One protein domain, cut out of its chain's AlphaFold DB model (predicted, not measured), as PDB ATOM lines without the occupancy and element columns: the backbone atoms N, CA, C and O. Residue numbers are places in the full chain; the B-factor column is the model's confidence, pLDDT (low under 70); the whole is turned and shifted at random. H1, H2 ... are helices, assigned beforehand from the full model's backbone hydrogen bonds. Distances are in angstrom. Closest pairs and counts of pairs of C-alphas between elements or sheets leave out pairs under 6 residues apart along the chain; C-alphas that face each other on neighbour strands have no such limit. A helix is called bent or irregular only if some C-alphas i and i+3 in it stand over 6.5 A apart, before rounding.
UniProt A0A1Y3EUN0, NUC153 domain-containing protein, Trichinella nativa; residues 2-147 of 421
ATOM      1  N   GLU A   2     113.631 116.080 159.553       68.25
ATOM      2  CA  GLU A   2     112.520 116.467 158.646       68.25
ATOM      3  C   GLU A   2     112.253 117.978 158.641       68.25
ATOM      4  O   GLU A   2     112.199 118.590 157.579       68.25
ATOM      5  N   GLU A   3     112.232 118.608 159.817       69.81
ATOM      6  CA  GLU A   3     112.154 120.071 159.927       69.81
ATOM      7  C   GLU A   3     113.363 120.782 159.295       69.81
ATOM      8  O   GLU A   3     113.225 121.857 158.718       69.81
ATOM      9  N   GLU A   4     114.554 120.176 159.367       74.94
ATOM     10  CA  GLU A   4     115.778 120.721 158.761       74.94
ATOM     11  C   GLU A   4     115.774 120.601 157.237       74.94
ATOM     12  O   GLU A   4     116.422 121.407 156.581       74.94
ATOM     13  N   ARG A   5     115.056 119.636 156.647       73.69
ATOM     14  CA  ARG A   5     114.912 119.553 155.184       73.69
ATOM     15  C   ARG A   5     114.178 120.766 154.623       73.69
ATOM     16  O   ARG A   5     114.440 121.158 153.495       73.69
ATOM     17  N   ILE A   6     113.271 121.340 155.409       76.25
ATOM     18  CA  ILE A   6     112.460 122.493 155.009       76.25
ATOM     19  C   ILE A   6     113.128 123.802 155.447       76.25
ATOM     20  O   ILE A   6     113.172 124.756 154.681       76.25
ATOM     21  N   SER A   7     113.643 123.856 156.680       76.44
ATOM     22  CA  SER A   7     114.138 125.093 157.298       76.44
ATOM     23  C   SER A   7     115.659 125.278 157.230       76.44
ATOM     24  O   SER A   7     116.142 126.347 157.603       76.44
ATOM     25  N   GLY A   8     116.418 124.263 156.816       79.62
ATOM     26  CA  GLY A   8     117.878 124.252 156.908       79.62
ATOM     27  C   GLY A   8     118.412 124.070 158.341       79.62
ATOM     28  O   GLY A   8     117.636 123.939 159.296       79.62
ATOM     29  N   PRO A   9     119.747 124.037 158.518       82.75
ATOM     30  CA  PRO A   9     120.388 123.909 159.828       82.75
ATOM     31  C   PRO A   9     120.095 125.123 160.720       82.75
ATOM     32  O   PRO A   9     120.596 126.221 160.464       82.75
ATOM     33  N   LYS A  10     119.318 124.929 161.793       80.38
ATOM     34  CA  LYS A  10     118.888 126.012 162.700       80.38
ATOM     35  C   LYS A  10     120.083 126.783 163.268       80.38
ATOM     36  O   LYS A  10     120.085 128.009 163.266       80.38
ATOM     37  N   GLU A  11     121.146 126.075 163.647       77.81
ATOM     38  CA  GLU A  11     122.350 126.675 164.221       77.81
ATOM     39  C   GLU A  11     123.039 127.661 163.272       77.81
ATOM     40  O   GLU A  11     123.685 128.589 163.754       77.81
ATOM     41  N   ILE A  12     122.921 127.464 161.955       79.50
ATOM     42  CA  ILE A  12     123.553 128.302 160.929       79.50
ATOM     43  C   ILE A  12     122.589 129.410 160.486       79.50
ATOM     44  O   ILE A  12     122.982 130.573 160.449       79.50
ATOM     45  N   VAL A  13     121.323 129.068 160.227       74.50
ATOM     46  CA  VAL A  13     120.286 129.984 159.717       74.50
ATOM     47  C   VAL A  13     119.916 131.074 160.730       74.50
ATOM     48  O   VAL A  13     119.596 132.198 160.354       74.50
ATOM     49  N   GLU A  14     119.998 130.799 162.034       66.94
ATOM     50  CA  GLU A  14     119.750 131.816 163.065       66.94
ATOM     51  C   GLU A  14     120.756 132.986 163.033       66.94
ATOM     52  O   GLU A  14     120.448 134.051 163.562       66.94
ATOM     53  N   ILE A  15     121.928 132.829 162.396       61.00
ATOM     54  CA  ILE A  15     122.897 133.923 162.183       61.00
ATOM     55  C   ILE A  15     122.373 134.913 161.142       61.00
ATOM     56  O   ILE A  15     122.421 136.114 161.384       61.00
ATOM     57  N   GLU A  16     121.825 134.425 160.026       56.91
ATOM     58  CA  GLU A  16     121.339 135.274 158.924       56.91
ATOM     59  C   GLU A  16     120.210 136.216 159.364       56.91
ATOM     60  O   GLU A  16     119.988 137.256 158.753       56.91
ATOM     61  N   ARG A  17     119.487 135.864 160.435       56.69
ATOM     62  CA  ARG A  17     118.404 136.693 160.983       56.69
ATOM     63  C   ARG A  17     118.866 137.745 161.991       56.69
ATOM     64  O   ARG A  17     118.072 138.631 162.300       56.69
ATOM     65  N   GLN A  18     120.068 137.619 162.558       56.19
ATOM     66  CA  GLN A  18     120.548 138.487 163.644       56.19
ATOM     67  C   GLN A  18     121.707 139.400 163.236       56.19
ATOM     68  O   GLN A  18     121.747 140.524 163.728       56.19
ATOM     69  N   ASP A  19     122.588 138.964 162.331       51.59
ATOM     70  CA  ASP A  19     123.773 139.722 161.920       51.59
ATOM     71  C   ASP A  19     123.800 139.892 160.384       51.59
ATOM     72  O   ASP A  19     123.967 138.917 159.658       51.59
ATOM     73  N   ASP A  20     123.632 141.148 159.947       48.66
ATOM     74  CA  ASP A  20     123.947 141.784 158.656       48.66
ATOM     75  C   ASP A  20     123.643 141.046 157.330       48.66
ATOM     76  O   ASP A  20     124.113 139.947 157.049       48.66
ATOM     77  N   GLU A  21     122.980 141.766 156.413       54.53
ATOM     78  CA  GLU A  21     122.623 141.411 155.019       54.53
ATOM     79  C   GLU A  21     123.799 140.944 154.112       54.53
ATOM     80  O   GLU A  21     123.622 140.721 152.916       54.53
ATOM     81  N   ASN A  22     125.008 140.774 154.657       49.50
ATOM     82  CA  ASN A  22     126.259 140.484 153.953       49.50
ATOM     83  C   ASN A  22     126.828 139.067 154.170       49.50
ATOM     84  O   ASN A  22     127.923 138.779 153.682       49.50
ATOM     85  N   LEU A  23     126.114 138.151 154.837       52.47
ATOM     86  CA  LEU A  23     126.609 136.784 155.097       52.47
ATOM     87  C   LEU A  23     126.753 135.893 153.841       52.47
ATOM     88  O   LEU A  23     127.201 134.752 153.940       52.47
ATOM     89  N   ASN A  24     126.405 136.413 152.660       49.81
ATOM     90  CA  ASN A  24     126.515 135.716 151.376       49.81
ATOM     91  C   ASN A  24     127.840 135.974 150.630       49.81
ATOM     92  O   ASN A  24     128.020 135.517 149.503       49.81
ATOM     93  N   PHE A  25     128.779 136.705 151.236       51.44
ATOM     94  CA  PHE A  25     130.115 136.905 150.680       51.44
ATOM     95  C   PHE A  25     131.094 135.960 151.377       51.44
ATOM     96  O   PHE A  25     131.139 135.933 152.604       51.44
ATOM     97  N   GLU A  26     131.872 135.185 150.614       59.97
ATOM     98  CA  GLU A  26     132.905 134.277 151.128       59.97
ATOM     99  C   GLU A  26     133.656 134.903 152.316       59.97
ATOM    100  O   GLU A  26     134.476 135.814 152.142       59.97
ATOM    101  N   LEU A  27     133.362 134.442 153.543       67.69
ATOM    102  CA  LEU A  27     133.987 135.007 154.734       67.69
ATOM    103  C   LEU A  27     135.504 134.872 154.595       67.69
ATOM    104  O   LEU A  27     136.037 133.767 154.442       67.69
ATOM    105  N   LYS A  28     136.214 136.003 154.681       72.38
ATOM    106  CA  LYS A  28     137.678 136.014 154.618       72.38
ATOM    107  C   LYS A  28     138.233 135.076 155.691       72.38
ATOM    108  O   LYS A  28     137.897 135.195 156.873       72.38
ATOM    109  N   LYS A  29     139.093 134.142 155.269       72.94
ATOM    110  CA  LYS A  29     139.765 133.199 156.174       72.94
ATOM    111  C   LYS A  29     140.492 133.980 157.276       72.94
ATOM    112  O   LYS A  29     141.129 134.991 156.992       72.94
ATOM    113  N   ASN A  30     140.420 133.475 158.507       75.06
ATOM    114  CA  ASN A  30     141.034 134.034 159.724       75.06
ATOM    115  C   ASN A  30     140.374 135.288 160.333       75.06
ATOM    116  O   ASN A  30     140.898 135.813 161.313       75.06
ATOM    117  N   THR A  31     139.215 135.733 159.845       85.31
ATOM    118  CA  THR A  31     138.412 136.758 160.538       85.31
ATOM    119  C   THR A  31     137.710 136.161 161.771       85.31
ATOM    120  O   THR A  31     137.442 134.958 161.830       85.31
ATOM    121  N   THR A  32     137.376 136.992 162.762       83.56
ATOM    122  CA  THR A  32     136.594 136.590 163.950       83.56
ATOM    123  C   THR A  32     135.237 135.987 163.573       83.56
ATOM    124  O   THR A  32     134.821 134.988 164.158       83.56
ATOM    125  N   GLU A  33     134.579 136.537 162.555       81.88
ATOM    126  CA  GLU A  33     133.324 136.027 161.992       81.88
ATOM    127  C   GLU A  33     133.490 134.630 161.389       81.88
ATOM    128  O   GLU A  33     132.701 133.736 161.686       81.88
ATOM    129  N   TRP A  34     134.576 134.392 160.642       84.62
ATOM    130  CA  TRP A  34     134.884 133.074 160.079       84.62
ATOM    131  C   TRP A  34     135.049 132.024 161.183       84.62
ATOM    132  O   TRP A  34     134.517 130.921 161.082       84.62
ATOM    133  N   GLN A  35     135.731 132.373 162.278       84.81
ATOM    134  CA  GLN A  35     135.885 131.474 163.424       84.81
ATOM    135  C   GLN A  35     134.552 131.191 164.133       84.81
ATOM    136  O   GLN A  35     134.322 130.059 164.566       84.81
ATOM    137  N   ARG A  36     133.672 132.197 164.259       84.94
ATOM    138  CA  ARG A  36     132.326 132.034 164.836       84.94
ATOM    139  C   ARG A  36     131.461 131.128 163.970       84.94
ATOM    140  O   ARG A  36     130.903 130.165 164.492       84.94
ATOM    141  N   TYR A  37     131.415 131.391 162.665       85.94
ATOM    142  CA  TYR A  37     130.716 130.561 161.688       85.94
ATOM    143  C   TYR A  37     131.213 129.114 161.751       85.94
ATOM    144  O   TYR A  37     130.431 128.189 161.954       85.94
ATOM    145  N   MET A  38     132.533 128.912 161.714       88.06
ATOM    146  CA  MET A  38     133.129 127.577 161.737       88.06
ATOM    147  C   MET A  38     132.854 126.815 163.040       88.06
ATOM    148  O   MET A  38     132.642 125.602 163.028       88.06
ATOM    149  N   ARG A  39     132.805 127.512 164.185       88.25
ATOM    150  CA  ARG A  39     132.396 126.919 165.467       88.25
ATOM    151  C   ARG A  39     130.943 126.448 165.429       88.25
ATOM    152  O   ARG A  39     130.646 125.381 165.957       88.25
ATOM    153  N   ARG A  40     130.064 127.221 164.794       87.50
ATOM    154  CA  ARG A  40     128.643 126.902 164.627       87.50
ATOM    155  C   ARG A  40     128.442 125.694 163.710       87.50
ATOM    156  O   ARG A  40     127.756 124.755 164.094       87.50
ATOM    157  N   VAL A  41     129.124 125.665 162.561       88.81
ATOM    158  CA  VAL A  41     129.139 124.504 161.648       88.81
ATOM    159  C   VAL A  41     129.645 123.259 162.378       88.81
ATOM    160  O   VAL A  41     129.041 122.195 162.274       88.81
ATOM    161  N   ARG A  42     130.708 123.384 163.185       89.19
ATOM    162  CA  ARG A  42     131.195 122.281 164.028       89.19
ATOM    163  C   ARG A  42     130.128 121.800 165.011       89.19
ATOM    164  O   ARG A  42     129.949 120.596 165.158       89.19
ATOM    165  N   GLN A  43     129.439 122.720 165.679       88.44
ATOM    166  CA  GLN A  43     128.379 122.386 166.627       88.44
ATOM    167  C   GLN A  43     127.220 121.662 165.940       88.44
ATOM    168  O   GLN A  43     126.779 120.636 166.450       88.44
ATOM    169  N   TYR A  44     126.801 122.129 164.762       88.62
ATOM    170  CA  TYR A  44     125.795 121.454 163.947       88.62
ATOM    171  C   TYR A  44     126.213 120.019 163.604       88.62
ATOM    172  O   TYR A  44     125.468 119.077 163.861       88.62
ATOM    173  N   GLN A  45     127.437 119.825 163.101       87.44
ATOM    174  CA  GLN A  45     127.940 118.490 162.761       87.44
ATOM    175  C   GLN A  45     127.994 117.554 163.975       87.44
ATOM    176  O   GLN A  45     127.619 116.389 163.874       87.44
ATOM    177  N   LEU A  46     128.412 118.056 165.141       86.25
ATOM    178  CA  LEU A  46     128.425 117.275 166.381       86.25
ATOM    179  C   LEU A  46     127.012 116.934 166.864       86.25
ATOM    180  O   LEU A  46     126.764 115.799 167.262       86.25
ATOM    181  N   ASN A  47     126.078 117.885 166.810       86.81
ATOM    182  CA  ASN A  47     124.680 117.647 167.163       86.81
ATOM    183  C   ASN A  47     124.042 116.618 166.230       86.81
ATOM    184  O   ASN A  47     123.334 115.731 166.698       86.81
ATOM    185  N   ARG A  48     124.362 116.679 164.932       85.00
ATOM    186  CA  ARG A  48     123.861 115.737 163.934       85.00
ATOM    187  C   ARG A  48     124.251 114.292 164.241       85.00
ATOM    188  O   ARG A  48     123.434 113.392 164.067       85.00
ATOM    189  N   LEU A  49     125.470 114.075 164.735       80.31
ATOM    190  CA  LEU A  49     125.947 112.749 165.137       80.31
ATOM    191  C   LEU A  49     125.155 112.168 166.318       80.31
ATOM    192  O   LEU A  49     125.047 110.954 166.425       80.31
ATOM    193  N   ARG A  50     124.555 113.008 167.171       80.56
ATOM    194  CA  ARG A  50     123.760 112.553 168.328       80.56
ATOM    195  C   ARG A  50     122.393 111.990 167.940       80.56
ATOM    196  O   ARG A  50     121.758 111.359 168.776       80.56
ATOM    197  N   TYR A  51     121.916 112.237 166.717       75.38
ATOM    198  CA  TYR A  51     120.601 111.762 166.274       75.38
ATOM    199  C   TYR A  51     120.587 110.295 165.858       75.38
ATOM    200  O   TYR A  51     119.510 109.709 165.770       75.38
ATOM    201  N   PHE A  52     121.751 109.707 165.589       79.25
ATOM    202  CA  PHE A  52     121.848 108.319 165.164       79.25
ATOM    203  C   PHE A  52     122.331 107.460 166.326       79.25
ATOM    204  O   PHE A  52     123.389 107.708 166.898       79.25
ATOM    205  N   TYR A  53     121.546 106.444 166.654       85.94
ATOM    206  CA  TYR A  53     121.929 105.365 167.552       85.94
ATOM    207  C   TYR A  53     121.662 104.039 166.844       85.94
ATOM    208  O   TYR A  53     120.829 103.966 165.939       85.94
ATOM    209  N   ALA A  54     122.396 103.008 167.241       87.19
ATOM    210  CA  ALA A  54     122.179 101.645 166.789       87.19
ATOM    211  C   ALA A  54     121.786 100.797 167.997       87.19
ATOM    212  O   ALA A  54     122.332 100.976 169.086       87.19
ATOM    213  N   VAL A  55     120.838  99.889 167.795       88.81
ATOM    214  CA  VAL A  55     120.463  98.878 168.784       88.81
ATOM    215  C   VAL A  55     121.026  97.557 168.291       88.81
ATOM    216  O   VAL A  55     120.817  97.189 167.136       88.81
ATOM    217  N   VAL A  56     121.780  96.878 169.150       88.38
ATOM    218  CA  VAL A  56     122.382  95.581 168.846       88.38
ATOM    219  C   VAL A  56     121.730  94.551 169.749       88.38
ATOM    220  O   VAL A  56     121.902  94.595 170.966       88.38
ATOM    221  N   GLU A  57     120.982  93.635 169.149       88.44
ATOM    222  CA  GLU A  57     120.429  92.486 169.853       88.44
ATOM    223  C   GLU A  57     121.490  91.382 169.909       88.44
ATOM    224  O   GLU A  57     122.051  90.987 168.887       88.44
ATOM    225  N   CYS A  58     121.811  90.930 171.121       88.00
ATOM    226  CA  CYS A  58     122.785  89.870 171.356       88.00
ATOM    227  C   CYS A  58     122.070  88.587 171.787       88.00
ATOM    228  O   CYS A  58     121.041  88.630 172.453       88.00
ATOM    229  N   ASP A  59     122.666  87.444 171.466       90.31
ATOM    230  CA  ASP A  59     122.181  86.112 171.834       90.31
ATOM    231  C   ASP A  59     122.244  85.833 173.349       90.31
ATOM    232  O   ASP A  59     121.428  85.086 173.888       90.31
ATOM    233  N   SER A  60     123.225  86.423 174.041       93.38
ATOM    234  CA  SER A  60     123.478  86.225 175.467       93.38
ATOM    235  C   SER A  60     123.992  87.492 176.152       93.38
ATOM    236  O   SER A  60     124.755  88.273 175.578       93.38
ATOM    237  N   ALA A  61     123.658  87.646 177.438       91.69
ATOM    238  CA  ALA A  61     124.192  88.709 178.293       91.69
ATOM    239  C   ALA A  61     125.726  88.642 178.429       91.69
ATOM    240  O   ALA A  61     126.385  89.669 178.572       91.69
ATOM    241  N   ALA A  62     126.311  87.440 178.341       94.12
ATOM    242  CA  ALA A  62     127.763  87.276 178.344       94.12
ATOM    243  C   ALA A  62     128.397  87.885 177.082       94.12
ATOM    244  O   ALA A  62     129.367  88.633 177.189       94.12
ATOM    245  N   THR A  63     127.814  87.629 175.905       91.50
ATOM    246  CA  THR A  63     128.255  88.209 174.626       91.50
ATOM    247  C   THR A  63     128.169  89.734 174.670       91.50
ATOM    248  O   THR A  63     129.144  90.417 174.351       91.50
ATOM    249  N   ALA A  64     127.050  90.276 175.157       91.38
ATOM    250  CA  ALA A  64     126.856  91.719 175.289       91.38
ATOM    251  C   ALA A  64     127.922  92.374 176.188       91.38
ATOM    252  O   ALA A  64     128.493  93.397 175.812       91.38
ATOM    253  N   ASN A  65     128.263  91.753 177.325       93.56
ATOM    254  CA  ASN A  65     129.337  92.240 178.196       93.56
ATOM    255  C   ASN A  65     130.705  92.219 177.507       93.56
ATOM    256  O   ASN A  65     131.450  93.188 177.612       93.56
ATOM    257  N   THR A  66     131.031  91.156 176.761       94.00
ATOM    258  CA  THR A  66     132.314  91.099 176.039       94.00
ATOM    259  C   THR A  66     132.428  92.173 174.957       94.00
ATOM    260  O   THR A  66     133.494  92.761 174.795       94.00
ATOM    261  N   ILE A  67     131.333  92.469 174.247       92.12
ATOM    262  CA  ILE A  67     131.291  93.544 173.246       92.12
ATOM    263  C   ILE A  67     131.439  94.902 173.930       92.12
ATOM    264  O   ILE A  67     132.209  95.735 173.460       92.12
ATOM    265  N   TYR A  68     130.741  95.115 175.046       93.00
ATOM    266  CA  TYR A  68     130.832  96.345 175.826       93.00
ATOM    267  C   TYR A  68     132.272  96.611 176.288       93.00
ATOM    268  O   TYR A  68     132.831  97.658 175.982       93.00
ATOM    269  N   GLU A  69     132.919  95.644 176.941       93.06
ATOM    270  CA  GLU A  69     134.288  95.802 177.450       93.06
ATOM    271  C   GLU A  69     135.331  96.008 176.342       93.06
ATOM    272  O   GLU A  69     136.305  96.735 176.538       93.06
ATOM    273  N   ALA A  70     135.149  95.366 175.183       92.31
ATOM    274  CA  ALA A  70     136.104  95.442 174.084       92.31
ATOM    275  C   ALA A  70     135.930  96.692 173.210       92.31
ATOM    276  O   ALA A  70     136.924  97.230 172.720       92.31
ATOM    277  N   CYS A  71     134.690  97.124 172.975       90.50
ATOM    278  CA  CYS A  71     134.371  98.139 171.971       90.50
ATOM    279  C   CYS A  71     134.008  99.507 172.570       90.50
ATOM    280  O   CYS A  71     134.090 100.507 171.850       90.50
ATOM    281  N   ASP A  72     133.631  99.599 173.848       93.00
ATOM    282  CA  ASP A  72     133.292 100.884 174.467       93.00
ATOM    283  C   ASP A  72     134.503 101.826 174.539       93.00
ATOM    284  O   ASP A  72     135.616 101.451 174.910       93.00
ATOM    285  N   GLY A  73     134.309 103.069 174.100       88.62
ATOM    286  CA  GLY A  73     135.363 104.079 174.010       88.62
ATOM    287  C   GLY A  73     136.374 103.879 172.875       88.62
ATOM    288  O   GLY A  73     137.258 104.729 172.707       88.62
ATOM    289  N   THR A  74     136.250 102.812 172.076       89.50
ATOM    290  CA  THR A  74     137.113 102.587 170.908       89.50
ATOM    291  C   THR A  74     136.708 103.478 169.736       89.50
ATOM    292  O   THR A  74     135.543 103.852 169.577       89.50
ATOM    293  N   GLU A  75     137.687 103.871 168.922       87.38
ATOM    294  CA  GLU A  75     137.429 104.670 167.727       87.38
ATOM    295  C   GLU A  75     136.975 103.776 166.571       87.38
ATOM    296  O   GLU A  75     137.597 102.756 166.268       87.38
ATOM    297  N   TYR A  76     135.904 104.179 165.885       83.44
ATOM    298  CA  TYR A  76     135.453 103.489 164.686       83.44
ATOM    299  C   TYR A  76     136.434 103.751 163.538       83.44
ATOM    300  O   TYR A  76     136.425 104.829 162.930       83.44
ATOM    301  N   LEU A  77     137.277 102.765 163.225       80.94
ATOM    302  CA  LEU A  77     138.287 102.851 162.165       80.94
ATOM    303  C   LEU A  77     139.108 104.157 162.285       80.94
ATOM    304  O   LEU A  77     139.548 104.531 163.364       80.94
ATOM    305  N   ASN A  78     139.266 104.891 161.178       76.25
ATOM    306  CA  ASN A  78     139.957 106.184 161.122       76.25
ATOM    307  C   ASN A  78     138.980 107.377 161.153       76.25
ATOM    308  O   ASN A  78     139.281 108.442 160.606       76.25
ATOM    309  N   SER A  79     137.784 107.199 161.724       78.50
ATOM    310  CA  SER A  79     136.750 108.245 161.737       78.50
ATOM    311  C   SER A  79     136.872 109.229 162.903       78.50
ATOM    312  O   SER A  79     136.218 110.277 162.877       78.50
ATOM    313  N   THR A  80     137.701 108.895 163.905       82.38
ATOM    314  CA  THR A  80     137.892 109.655 165.157       82.38
ATOM    315  C   THR A  80     136.600 109.789 165.980       82.38
ATOM    316  O   THR A  80     136.513 110.584 166.915       82.38
ATOM    317  N   LEU A  81     135.572 109.003 165.644       83.62
ATOM    318  CA  LEU A  81     134.356 108.855 166.432       83.62
ATOM    319  C   LEU A  81     134.548 107.713 167.415       83.62
ATOM    320  O   LEU A  81     134.834 106.591 167.007       83.62
ATOM    321  N   LYS A  82     134.373 108.012 168.699       86.31
ATOM    322  CA  LYS A  82     134.391 107.007 169.759       86.31
ATOM    323  C   LYS A  82     133.006 106.400 169.898       86.31
ATOM    324  O   LYS A  82     132.022 107.141 169.938       86.31
ATOM    325  N   MET A  83     132.944 105.078 169.947       87.56
ATOM    326  CA  MET A  83     131.707 104.352 170.209       87.56
ATOM    327  C   MET A  83     131.382 104.454 171.706       87.56
ATOM    328  O   MET A  83     132.281 104.347 172.536       87.56
ATOM    329  N   ASP A  84     130.118 104.716 172.028       89.62
ATOM    330  CA  ASP A  84     129.572 104.753 173.393       89.62
ATOM    331  C   ASP A  84     128.473 103.693 173.438       89.62
ATOM    332  O   ASP A  84     127.434 103.845 172.785       89.62
ATOM    333  N   PHE A  85     128.741 102.587 174.127       90.12
ATOM    334  CA  PHE A  85     127.760 101.526 174.305       90.12
ATOM    335  C   PHE A  85     126.976 101.770 175.590       90.12
ATOM    336  O   PHE A  85     127.518 102.151 176.622       90.12
ATOM    337  N   ARG A  86     125.665 101.534 175.552       90.31
ATOM    338  CA  ARG A  86     124.807 101.607 176.739       90.31
ATOM    339  C   ARG A  86     123.797 100.485 176.690       90.31
ATOM    340  O   ARG A  86     123.218 100.222 175.640       90.31
ATOM    341  N   PHE A  87     123.574  99.854 177.834       90.69
ATOM    342  CA  PHE A  87     122.544  98.836 177.956       90.69
ATOM    343  C   PHE A  87     121.164  99.487 177.901       90.69
ATOM    344  O   PHE A  87     120.894 100.476 178.587       90.69
ATOM    345  N   VAL A  88     120.309  98.923 177.057       90.50
ATOM    346  CA  VAL A  88     118.915  99.325 176.905       90.50
ATOM    347  C   VAL A  88     118.059  98.403 177.780       90.50
ATOM    348  O   VAL A  88     118.257  97.193 177.719       90.50
ATOM    349  N   PRO A  89     117.130  98.934 178.594       90.00
ATOM    350  CA  PRO A  89     116.174  98.107 179.327       90.00
ATOM    351  C   PRO A  89     115.210  97.365 178.392       90.00
ATOM    352  O   PRO A  89     114.715  97.959 177.438       90.00
ATOM    353  N   ASP A  90     114.855  96.127 178.736       85.00
ATOM    354  CA  ASP A  90     113.975  95.261 177.928       85.00
ATOM    355  C   ASP A  90     112.561  95.837 177.701       85.00
ATOM    356  O   ASP A  90     111.872  95.469 176.754       85.00
ATOM    357  N   GLU A  91     112.113  96.756 178.560       89.06
ATOM    358  CA  GLU A  91     110.805  97.420 178.446       89.06
ATOM    359  C   GLU A  91     110.784  98.546 177.395       89.06
ATOM    360  O   GLU A  91     109.716  99.060 177.053       89.06
ATOM    361  N   MET A  92     111.950  98.974 176.897       87.06
ATOM    362  CA  MET A  92     112.047 100.065 175.935       87.06
ATOM    363  C   MET A  92     111.676  99.576 174.535       87.06
ATOM    364  O   MET A  92     112.373  98.762 173.936       87.06
ATOM    365  N   THR A  93     110.593 100.115 173.981       85.12
ATOM    366  CA  THR A  93     110.187  99.841 172.603       85.12
ATOM    367  C   THR A  93     110.755 100.886 171.652       85.12
ATOM    368  O   THR A  93     110.804 102.084 171.951       85.12
ATOM    369  N   PHE A  94     111.183 100.425 170.481       85.44
ATOM    370  CA  PHE A  94     111.666 101.281 169.408       85.44
ATOM    371  C   PHE A  94     110.657 101.304 168.269       85.44
ATOM    372  O   PHE A  94     110.004 100.313 167.960       85.44
ATOM    373  N   ASP A  95     110.523 102.472 167.658       84.44
ATOM    374  CA  ASP A  95     109.631 102.684 166.530       84.44
ATOM    375  C   ASP A  95     110.312 102.189 165.248       84.44
ATOM    376  O   ASP A  95     111.229 102.837 164.733       84.44
ATOM    377  N   GLU A  96     109.871 101.034 164.746       78.94
ATOM    378  CA  GLU A  96     110.434 100.388 163.552       78.94
ATOM    379  C   GLU A  96     110.376 101.287 162.310       78.94
ATOM    380  O   GLU A  96     111.230 101.188 161.428       78.94
ATOM    381  N   SER A  97     109.433 102.234 162.260       78.56
ATOM    382  CA  SER A  97     109.293 103.168 161.137       78.56
ATOM    383  C   SER A  97     110.489 104.112 160.962       78.56
ATOM    384  O   SER A  97     110.684 104.676 159.885       78.56
ATOM    385  N   LYS A  98     111.314 104.283 162.004       79.62
ATOM    386  CA  LYS A  98     112.483 105.178 162.007       79.62
ATOM    387  C   LYS A  98     113.798 104.456 161.723       79.62
ATOM    388  O   LYS A  98     114.848 105.104 161.701       79.62
ATOM    389  N   ILE A  99     113.766 103.139 161.520       82.25
ATOM    390  CA  ILE A  99     114.959 102.348 161.216       82.25
ATOM    391  C   ILE A  99     115.477 102.757 159.836       82.25
ATOM    392  O   ILE A  99     114.773 102.668 158.833       82.25
ATOM    393  N   LYS A 100     116.728 103.228 159.786       80.00
ATOM    394  CA  LYS A 100     117.377 103.614 158.526       80.00
ATOM    395  C   LYS A 100     117.982 102.413 157.798       80.00
ATOM    396  O   LYS A 100     117.937 102.368 156.574       80.00
ATOM    397  N   ASP A 101     118.587 101.497 158.546       81.50
ATOM    398  CA  ASP A 101     119.275 100.321 158.021       81.50
ATOM    399  C   ASP A 101     119.191  99.189 159.052       81.50
ATOM    400  O   ASP A 101     119.196  99.457 160.258       81.50
ATOM    401  N   SER A 102     119.094  97.944 158.591       83.62
ATOM    402  CA  SER A 102     119.065  96.758 159.446       83.62
ATOM    403  C   SER A 102     119.930  95.657 158.845       83.62
ATOM    404  O   SER A 102     119.931  95.414 157.639       83.62
ATOM    405  N   ALA A 103     120.696  94.986 159.701       81.06
ATOM    406  CA  ALA A 103     121.565  93.891 159.303       81.06
ATOM    407  C   ALA A 103     121.394  92.739 160.292       81.06
ATOM    408  O   ALA A 103     121.646  92.902 161.482       81.06
ATOM    409  N   SER A 104     120.957  91.585 159.790       77.62
ATOM    410  CA  SER A 104     120.767  90.355 160.573       77.62
ATOM    411  C   SER A 104     121.780  89.260 160.233       77.62
ATOM    412  O   SER A 104     121.965  88.330 161.015       77.62
ATOM    413  N   ASP A 105     122.443  89.345 159.077       68.31
ATOM    414  CA  ASP A 105     123.244  88.245 158.543       68.31
ATOM    415  C   ASP A 105     124.736  88.398 158.888       68.31
ATOM    416  O   ASP A 105     125.439  89.281 158.388       68.31
ATOM    417  N   VAL A 106     125.237  87.501 159.741       64.12
ATOM    418  CA  VAL A 106     126.645  87.449 160.185       64.12
ATOM    419  C   VAL A 106     127.585  87.074 159.027       64.12
ATOM    420  O   VAL A 106     128.778  87.381 159.057       64.12
ATOM    421  N   ASN A 107     127.058  86.478 157.952       60.97
ATOM    422  CA  ASN A 107     127.838  86.074 156.778       60.97
ATOM    423  C   ASN A 107     128.345  87.250 155.922       60.97
ATOM    424  O   ASN A 107     129.145  87.041 155.007       60.97
ATOM    425  N   ALA A 108     127.956  88.488 156.243       58.34
ATOM    426  CA  ALA A 108     128.424  89.697 155.565       58.34
ATOM    427  C   ALA A 108     129.956  89.886 155.606       58.34
ATOM    428  O   ALA A 108     130.501  90.645 154.806       58.34
ATOM    429  N   VAL A 109     130.678  89.179 156.486       61.28
ATOM    430  CA  VAL A 109     132.147  89.254 156.603       61.28
ATOM    431  C   VAL A 109     132.859  88.857 155.298       61.28
ATOM    432  O   VAL A 109     133.901  89.430 154.971       61.28
ATOM    433  N   VAL A 110     132.297  87.936 154.504       69.56
ATOM    434  CA  VAL A 110     132.893  87.500 153.227       69.56
ATOM    435  C   VAL A 110     132.546  88.504 152.123       69.56
ATOM    436  O   VAL A 110     131.702  88.262 151.269       69.56
ATOM    437  N   GLY A 111     133.188  89.671 152.153       72.31
ATOM    438  CA  GLY A 111     133.012  90.719 151.139       72.31
ATOM    439  C   GLY A 111     132.632  92.092 151.685       72.31
ATOM    440  O   GLY A 111     132.509  93.031 150.895       72.31
ATOM    441  N   TYR A 112     132.497  92.243 153.005       78.38
ATOM    442  CA  TYR A 112     132.289  93.549 153.622       78.38
ATOM    443  C   TYR A 112     133.424  94.512 153.260       78.38
ATOM    444  O   TYR A 112     134.591  94.305 153.601       78.38
ATOM    445  N   ARG A 113     133.070  95.597 152.567       75.88
ATOM    446  CA  ARG A 113     133.966  96.727 152.326       75.88
ATOM    447  C   ARG A 113     133.546  97.859 153.256       75.88
ATOM    448  O   ARG A 113     132.469  98.414 153.044       75.88
ATOM    449  N   PRO A 114     134.361  98.208 154.266       76.81
ATOM    450  CA  PRO A 114     134.010  99.274 155.185       76.81
ATOM    451  C   PRO A 114     133.897 100.600 154.437       76.81
ATOM    452  O   PRO A 114     134.728 100.934 153.585       76.81
ATOM    453  N   ASN A 115     132.881 101.381 154.792       77.88
ATOM    454  CA  ASN A 115     132.765 102.748 154.312       77.88
ATOM    455  C   ASN A 115     133.824 103.601 155.014       77.88
ATOM    456  O   ASN A 115     133.813 103.748 156.239       77.88
ATOM    457  N   TYR A 116     134.738 104.180 154.238       75.75
ATOM    458  CA  TYR A 116     135.697 105.143 154.766       75.75
ATOM    459  C   TYR A 116     134.983 106.461 155.038       75.75
ATOM    460  O   TYR A 116     134.661 107.212 154.120       75.75
ATOM    461  N   PHE A 117     134.754 106.739 156.316       78.88
ATOM    462  CA  PHE A 117     134.173 107.986 156.779       78.88
ATOM    463  C   PHE A 117     135.139 108.681 157.739       78.88
ATOM    464  O   PHE A 117     135.737 108.039 158.602       78.88
ATOM    465  N   ARG A 118     135.302 109.997 157.583       80.75
ATOM    466  CA  ARG A 118     136.136 110.827 158.456       80.75
ATOM    467  C   ARG A 118     135.386 112.091 158.835       80.75
ATOM    468  O   ARG A 118     135.060 112.901 157.971       80.75
ATOM    469  N   THR A 119     135.205 112.305 160.133       82.12
ATOM    470  CA  THR A 119     134.536 113.504 160.637       82.12
ATOM    471  C   THR A 119     135.506 114.684 160.666       82.12
ATOM    472  O   THR A 119     136.379 114.775 161.532       82.12
ATOM    473  N   THR A 120     135.341 115.641 159.751       84.06
ATOM    474  CA  THR A 120     136.149 116.878 159.729       84.06
ATOM    475  C   THR A 120     135.937 117.726 160.986       84.06
ATOM    476  O   THR A 120     136.879 118.353 161.469       84.06
ATOM    477  N   ALA A 121     134.739 117.677 161.581       85.50
ATOM    478  CA  ALA A 121     134.368 118.455 162.764       85.50
ATOM    479  C   ALA A 121     135.272 118.219 163.990       85.50
ATOM    480  O   ALA A 121     135.509 119.162 164.748       85.50
ATOM    481  N   LEU A 122     135.792 116.997 164.162       82.44
ATOM    482  CA  LEU A 122     136.634 116.600 165.298       82.44
ATOM    483  C   LEU A 122     138.131 116.839 165.048       82.44
ATOM    484  O   LEU A 122     138.859 117.165 165.980       82.44
ATOM    485  N   CYS A 123     138.588 116.710 163.799       80.75
ATOM    486  CA  CYS A 123     140.017 116.711 163.470       80.75
ATOM    487  C   CYS A 123     140.532 118.026 162.876       80.75
ATOM    488  O   CYS A 123     141.729 118.301 162.937       80.75
ATOM    489  N   GLN A 124     139.668 118.817 162.234       84.56
ATOM    490  CA  GLN A 124     140.092 119.924 161.377       84.56
ATOM    491  C   GLN A 124     139.611 121.286 161.891       84.56
ATOM    492  O   GLN A 124     138.553 121.434 162.509       84.56
ATOM    493  N   THR A 125     140.413 122.318 161.616       84.88
ATOM    494  CA  THR A 125     140.061 123.716 161.903       84.88
ATOM    495  C   THR A 125     138.991 124.227 160.949       84.88
ATOM    496  O   THR A 125     138.095 124.942 161.389       84.88
ATOM    497  N   LYS A 126     139.060 123.825 159.674       86.06
ATOM    498  CA  LYS A 126     138.009 124.021 158.678       86.06
ATOM    499  C   LYS A 126     137.090 122.799 158.684       86.06
ATOM    500  O   LYS A 126     137.547 121.696 158.419       86.06
ATOM    501  N   VAL A 127     135.823 123.016 159.001       87.81
ATOM    502  CA  VAL A 127     134.765 122.007 158.999       87.81
ATOM    503  C   VAL A 127     133.908 122.221 157.762       87.81
ATOM    504  O   VAL A 127     133.462 123.338 157.503       87.81
ATOM    505  N   ASP A 128     133.688 121.156 157.004       84.00
ATOM    506  CA  ASP A 128     132.825 121.204 155.829       84.00
ATOM    507  C   ASP A 128     131.357 120.981 156.243       84.00
ATOM    508  O   ASP A 128     131.043 120.173 157.127       84.00
ATOM    509  N   LEU A 129     130.445 121.742 155.634       85.44
ATOM    510  CA  LEU A 129     129.009 121.602 155.857       85.44
ATOM    511  C   LEU A 129     128.477 120.460 154.986       85.44
ATOM    512  O   LEU A 129     128.495 120.550 153.766       85.44
ATOM    513  N   THR A 130     127.984 119.400 155.621       84.12
ATOM    514  CA  THR A 130     127.538 118.161 154.954       84.12
ATOM    515  C   THR A 130     126.017 117.995 154.983       84.12
ATOM    516  O   THR A 130     125.502 116.887 154.829       84.12
ATOM    517  N   TRP A 131     125.274 119.074 155.258       83.12
ATOM    518  CA  TRP A 131     123.807 119.042 155.337       83.12
ATOM    519  C   TRP A 131     123.172 118.568 154.019       83.12
ATOM    520  O   TRP A 131     122.290 117.716 154.060       83.12
ATOM    521  N   ASP A 132     123.697 119.030 152.881       81.44
ATOM    522  CA  ASP A 132     123.239 118.665 151.529       81.44
ATOM    523  C   ASP A 132     124.161 117.634 150.844       81.44
ATOM    524  O   ASP A 132     124.183 117.467 149.624       81.44
ATOM    525  N   GLU A 133     124.997 116.942 151.624       83.19
ATOM    526  CA  GLU A 133     125.875 115.919 151.062       83.19
ATOM    527  C   GLU A 133     125.059 114.679 150.667       83.19
ATOM    528  O   GLU A 133     124.214 114.185 151.420       83.19
ATOM    529  N   THR A 134     125.315 114.167 149.463       82.00
ATOM    530  CA  THR A 134     124.638 112.973 148.948       82.00
ATOM    531  C   THR A 134     125.052 111.735 149.747       82.00
ATOM    532  O   THR A 134     126.224 111.565 150.072       82.00
ATOM    533  N   ASP A 135     124.101 110.839 150.036       80.88
ATOM    534  CA  ASP A 135     124.390 109.583 150.740       80.88
ATOM    535  C   ASP A 135     125.425 108.742 149.967       80.88
ATOM    536  O   ASP A 135     125.293 108.526 148.757       80.88
ATOM    537  N   TYR A 136     126.431 108.226 150.680       81.75
ATOM    538  CA  TYR A 136     127.501 107.400 150.125       81.75
ATOM    539  C   TYR A 136     126.958 106.217 149.318       81.75
ATOM    540  O   TYR A 136     127.429 105.961 148.208       81.75
ATOM    541  N   HIS A 137     125.931 105.525 149.823       78.94
ATOM    542  CA  HIS A 137     125.356 104.373 149.124       78.94
ATOM    543  C   HIS A 137     124.708 104.775 147.798       78.94
ATOM    544  O   HIS A 137     124.809 104.045 146.811       78.94
ATOM    545  N   ARG A 138     124.088 105.959 147.743       83.25
ATOM    546  CA  ARG A 138     123.507 106.497 146.511       83.25
ATOM    547  C   ARG A 138     124.600 106.851 145.510       83.25
ATOM    548  O   ARG A 138     124.511 106.442 144.358       83.25
ATOM    549  N   THR A 139     125.649 107.548 145.940       84.69
ATOM    550  CA  THR A 139     126.777 107.892 145.064       84.69
ATOM    551  C   THR A 139     127.486 106.646 144.532       84.69
ATOM    552  O   THR A 139     127.841 106.614 143.357       84.69
ATOM    553  N   GLN A 140     127.659 105.605 145.353       81.75
ATOM    554  CA  GLN A 140     128.233 104.329 144.914       81.75
ATOM    555  C   GLN A 140     127.347 103.625 143.888       81.75
ATOM    556  O   GLN A 140     127.855 103.229 142.847       81.75
ATOM    557  N   LYS A 141     126.032 103.526 144.128       82.31
ATOM    558  CA  LYS A 141     125.092 102.942 143.157       82.31
ATOM    559  C   LYS A 141     125.092 103.703 141.835       82.31
ATOM    560  O   LYS A 141     125.132 103.084 140.783       82.31
ATOM    561  N   ILE A 142     125.107 105.036 141.884       83.38
ATOM    562  CA  ILE A 142     125.187 105.878 140.685       83.38
ATOM    563  C   ILE A 142     126.496 105.613 139.935       83.38
ATOM    564  O   ILE A 142     126.471 105.381 138.733       83.38
ATOM    565  N   ARG A 143     127.640 105.599 140.630       84.56
ATOM    566  CA  ARG A 143     128.938 105.291 140.009       84.56
ATOM    567  C   ARG A 143     128.960 103.894 139.401       84.56
ATOM    568  O   ARG A 143     129.392 103.756 138.269       84.56
ATOM    569  N   GLN A 144     128.444 102.895 140.111       81.12
ATOM    570  CA  GLN A 144     128.330 101.530 139.605       81.12
ATOM    571  C   GLN A 144     127.418 101.450 138.384       81.12
ATOM    572  O   GLN A 144     127.774 100.764 137.438       81.12
ATOM    573  N   ALA A 145     126.296 102.171 138.362       80.62
ATOM    574  CA  ALA A 145     125.438 102.251 137.184       80.62
ATOM    575  C   ALA A 145     126.184 102.880 135.997       80.62
ATOM    576  O   ALA A 145     126.153 102.335 134.904       80.62
ATOM    577  N   PHE A 146     126.931 103.966 136.207       80.12
ATOM    578  CA  PHE A 146     127.739 104.583 135.147       80.12
ATOM    579  C   PHE A 146     128.914 103.713 134.680       80.12
ATOM    580  O   PHE A 146     129.230 103.697 133.493       80.12
ATOM    581  N   ASP A 147     129.571 102.994 135.586       76.56
ATOM    582  CA  ASP A 147     130.657 102.077 135.239       76.56
ATOM    583  C   ASP A 147     130.123 100.797 134.579       76.56
ATOM    584  O   ASP A 147     130.783 100.247 133.701       76.56
TER     585      ASP A 147
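Overview. This is residues 2 to 147 of the 421 residues of the protein "NUC153 domain-containing protein" of Trichinella nativa (UniProt A0A1Y3EUN0). A loose, sprawling model in which helices are strung out on long loops: H2 and H3 fold back side by side as a helical hairpin, the short H6 packs on H3, and H4 and H5 lie far off toward the other end of the longest axis. H7 extends from the body as an arm, and its residues 138 to 147 stick out. The printed part has 146 residues with seven named helices, H1 to H7 in order along the chain, and no named strand; its class is all helix, though under half of the residues, 62, are in named elements. The radius of gyration of the C-alphas is 19.6 A, and the spans are 58 by 43 by 30 A.

Arrangement. H1, residues 2 to 7, is close to but not clearly touching H2, residues 10 to 16; their closest C-alphas, those of Glu 4 and Lys 10, are 7.3 A apart. They run the same way at a shallow tilt of 3 degrees. H2 touches H3, residues 32 to 49, with residues 37 to 44 of H3 alone; the closest C-alphas, those of Glu 11 and Tyr 44, are 6.3 A apart. H2 and H3 form a hairpin, running opposite ways at a shallow tilt of 23 degrees. H4, residues 61 to 71, and H5, residues 106 to 109, touch no helix. H6, residues 120 to 123, touches H3 with residues 42 to 46 of H3 alone, and the closest C-alphas, those of Arg 42 and Ala 121, are 5.1 A apart. H7, residues 136 to 147, touches no helix. In H3, H4 and H7 every O i to N i+4 pair is within hydrogen-bond range, against 1 of 2 in H1 and 1 of 3 in H2, where 3 of 4 O i to N i+3 pairs are; H5 and H6 are too short for an O i to N i+4 pair.

Along the chain. H1 begins at C-alpha 2, (112.520, 116.467, 158.646). H2 measures 10.3 A from first to last C-alpha. H3, the longest helix, measures 26.1 A and begins at C-alpha 32, (136.594, 136.590, 163.950). H4 measures 15.2 A. H5 is irregular, but only just: C-alphas 106 and 109 are 6.8 A apart. H6 measures 5.4 A. H7 measures 16.1 A and ends at C-alpha 147, (130.657, 102.077, 135.239).

Size, cuts and confidence. The two C-alphas farthest apart, those of Glu 21 and Ala 62, are 59.2 A apart. The printed part has no cut. The links H2 to H3, H3 to H4, H4 to H5 and H6 to H7 are long, that from H4 to H5 with 34 residues. Residues 17 to 22 and 105 to 113 also stand free. The mean pLDDT of the printed part is 80.2, and residues 2 to 3, 14 to 27 and 105 to 110 are under 70.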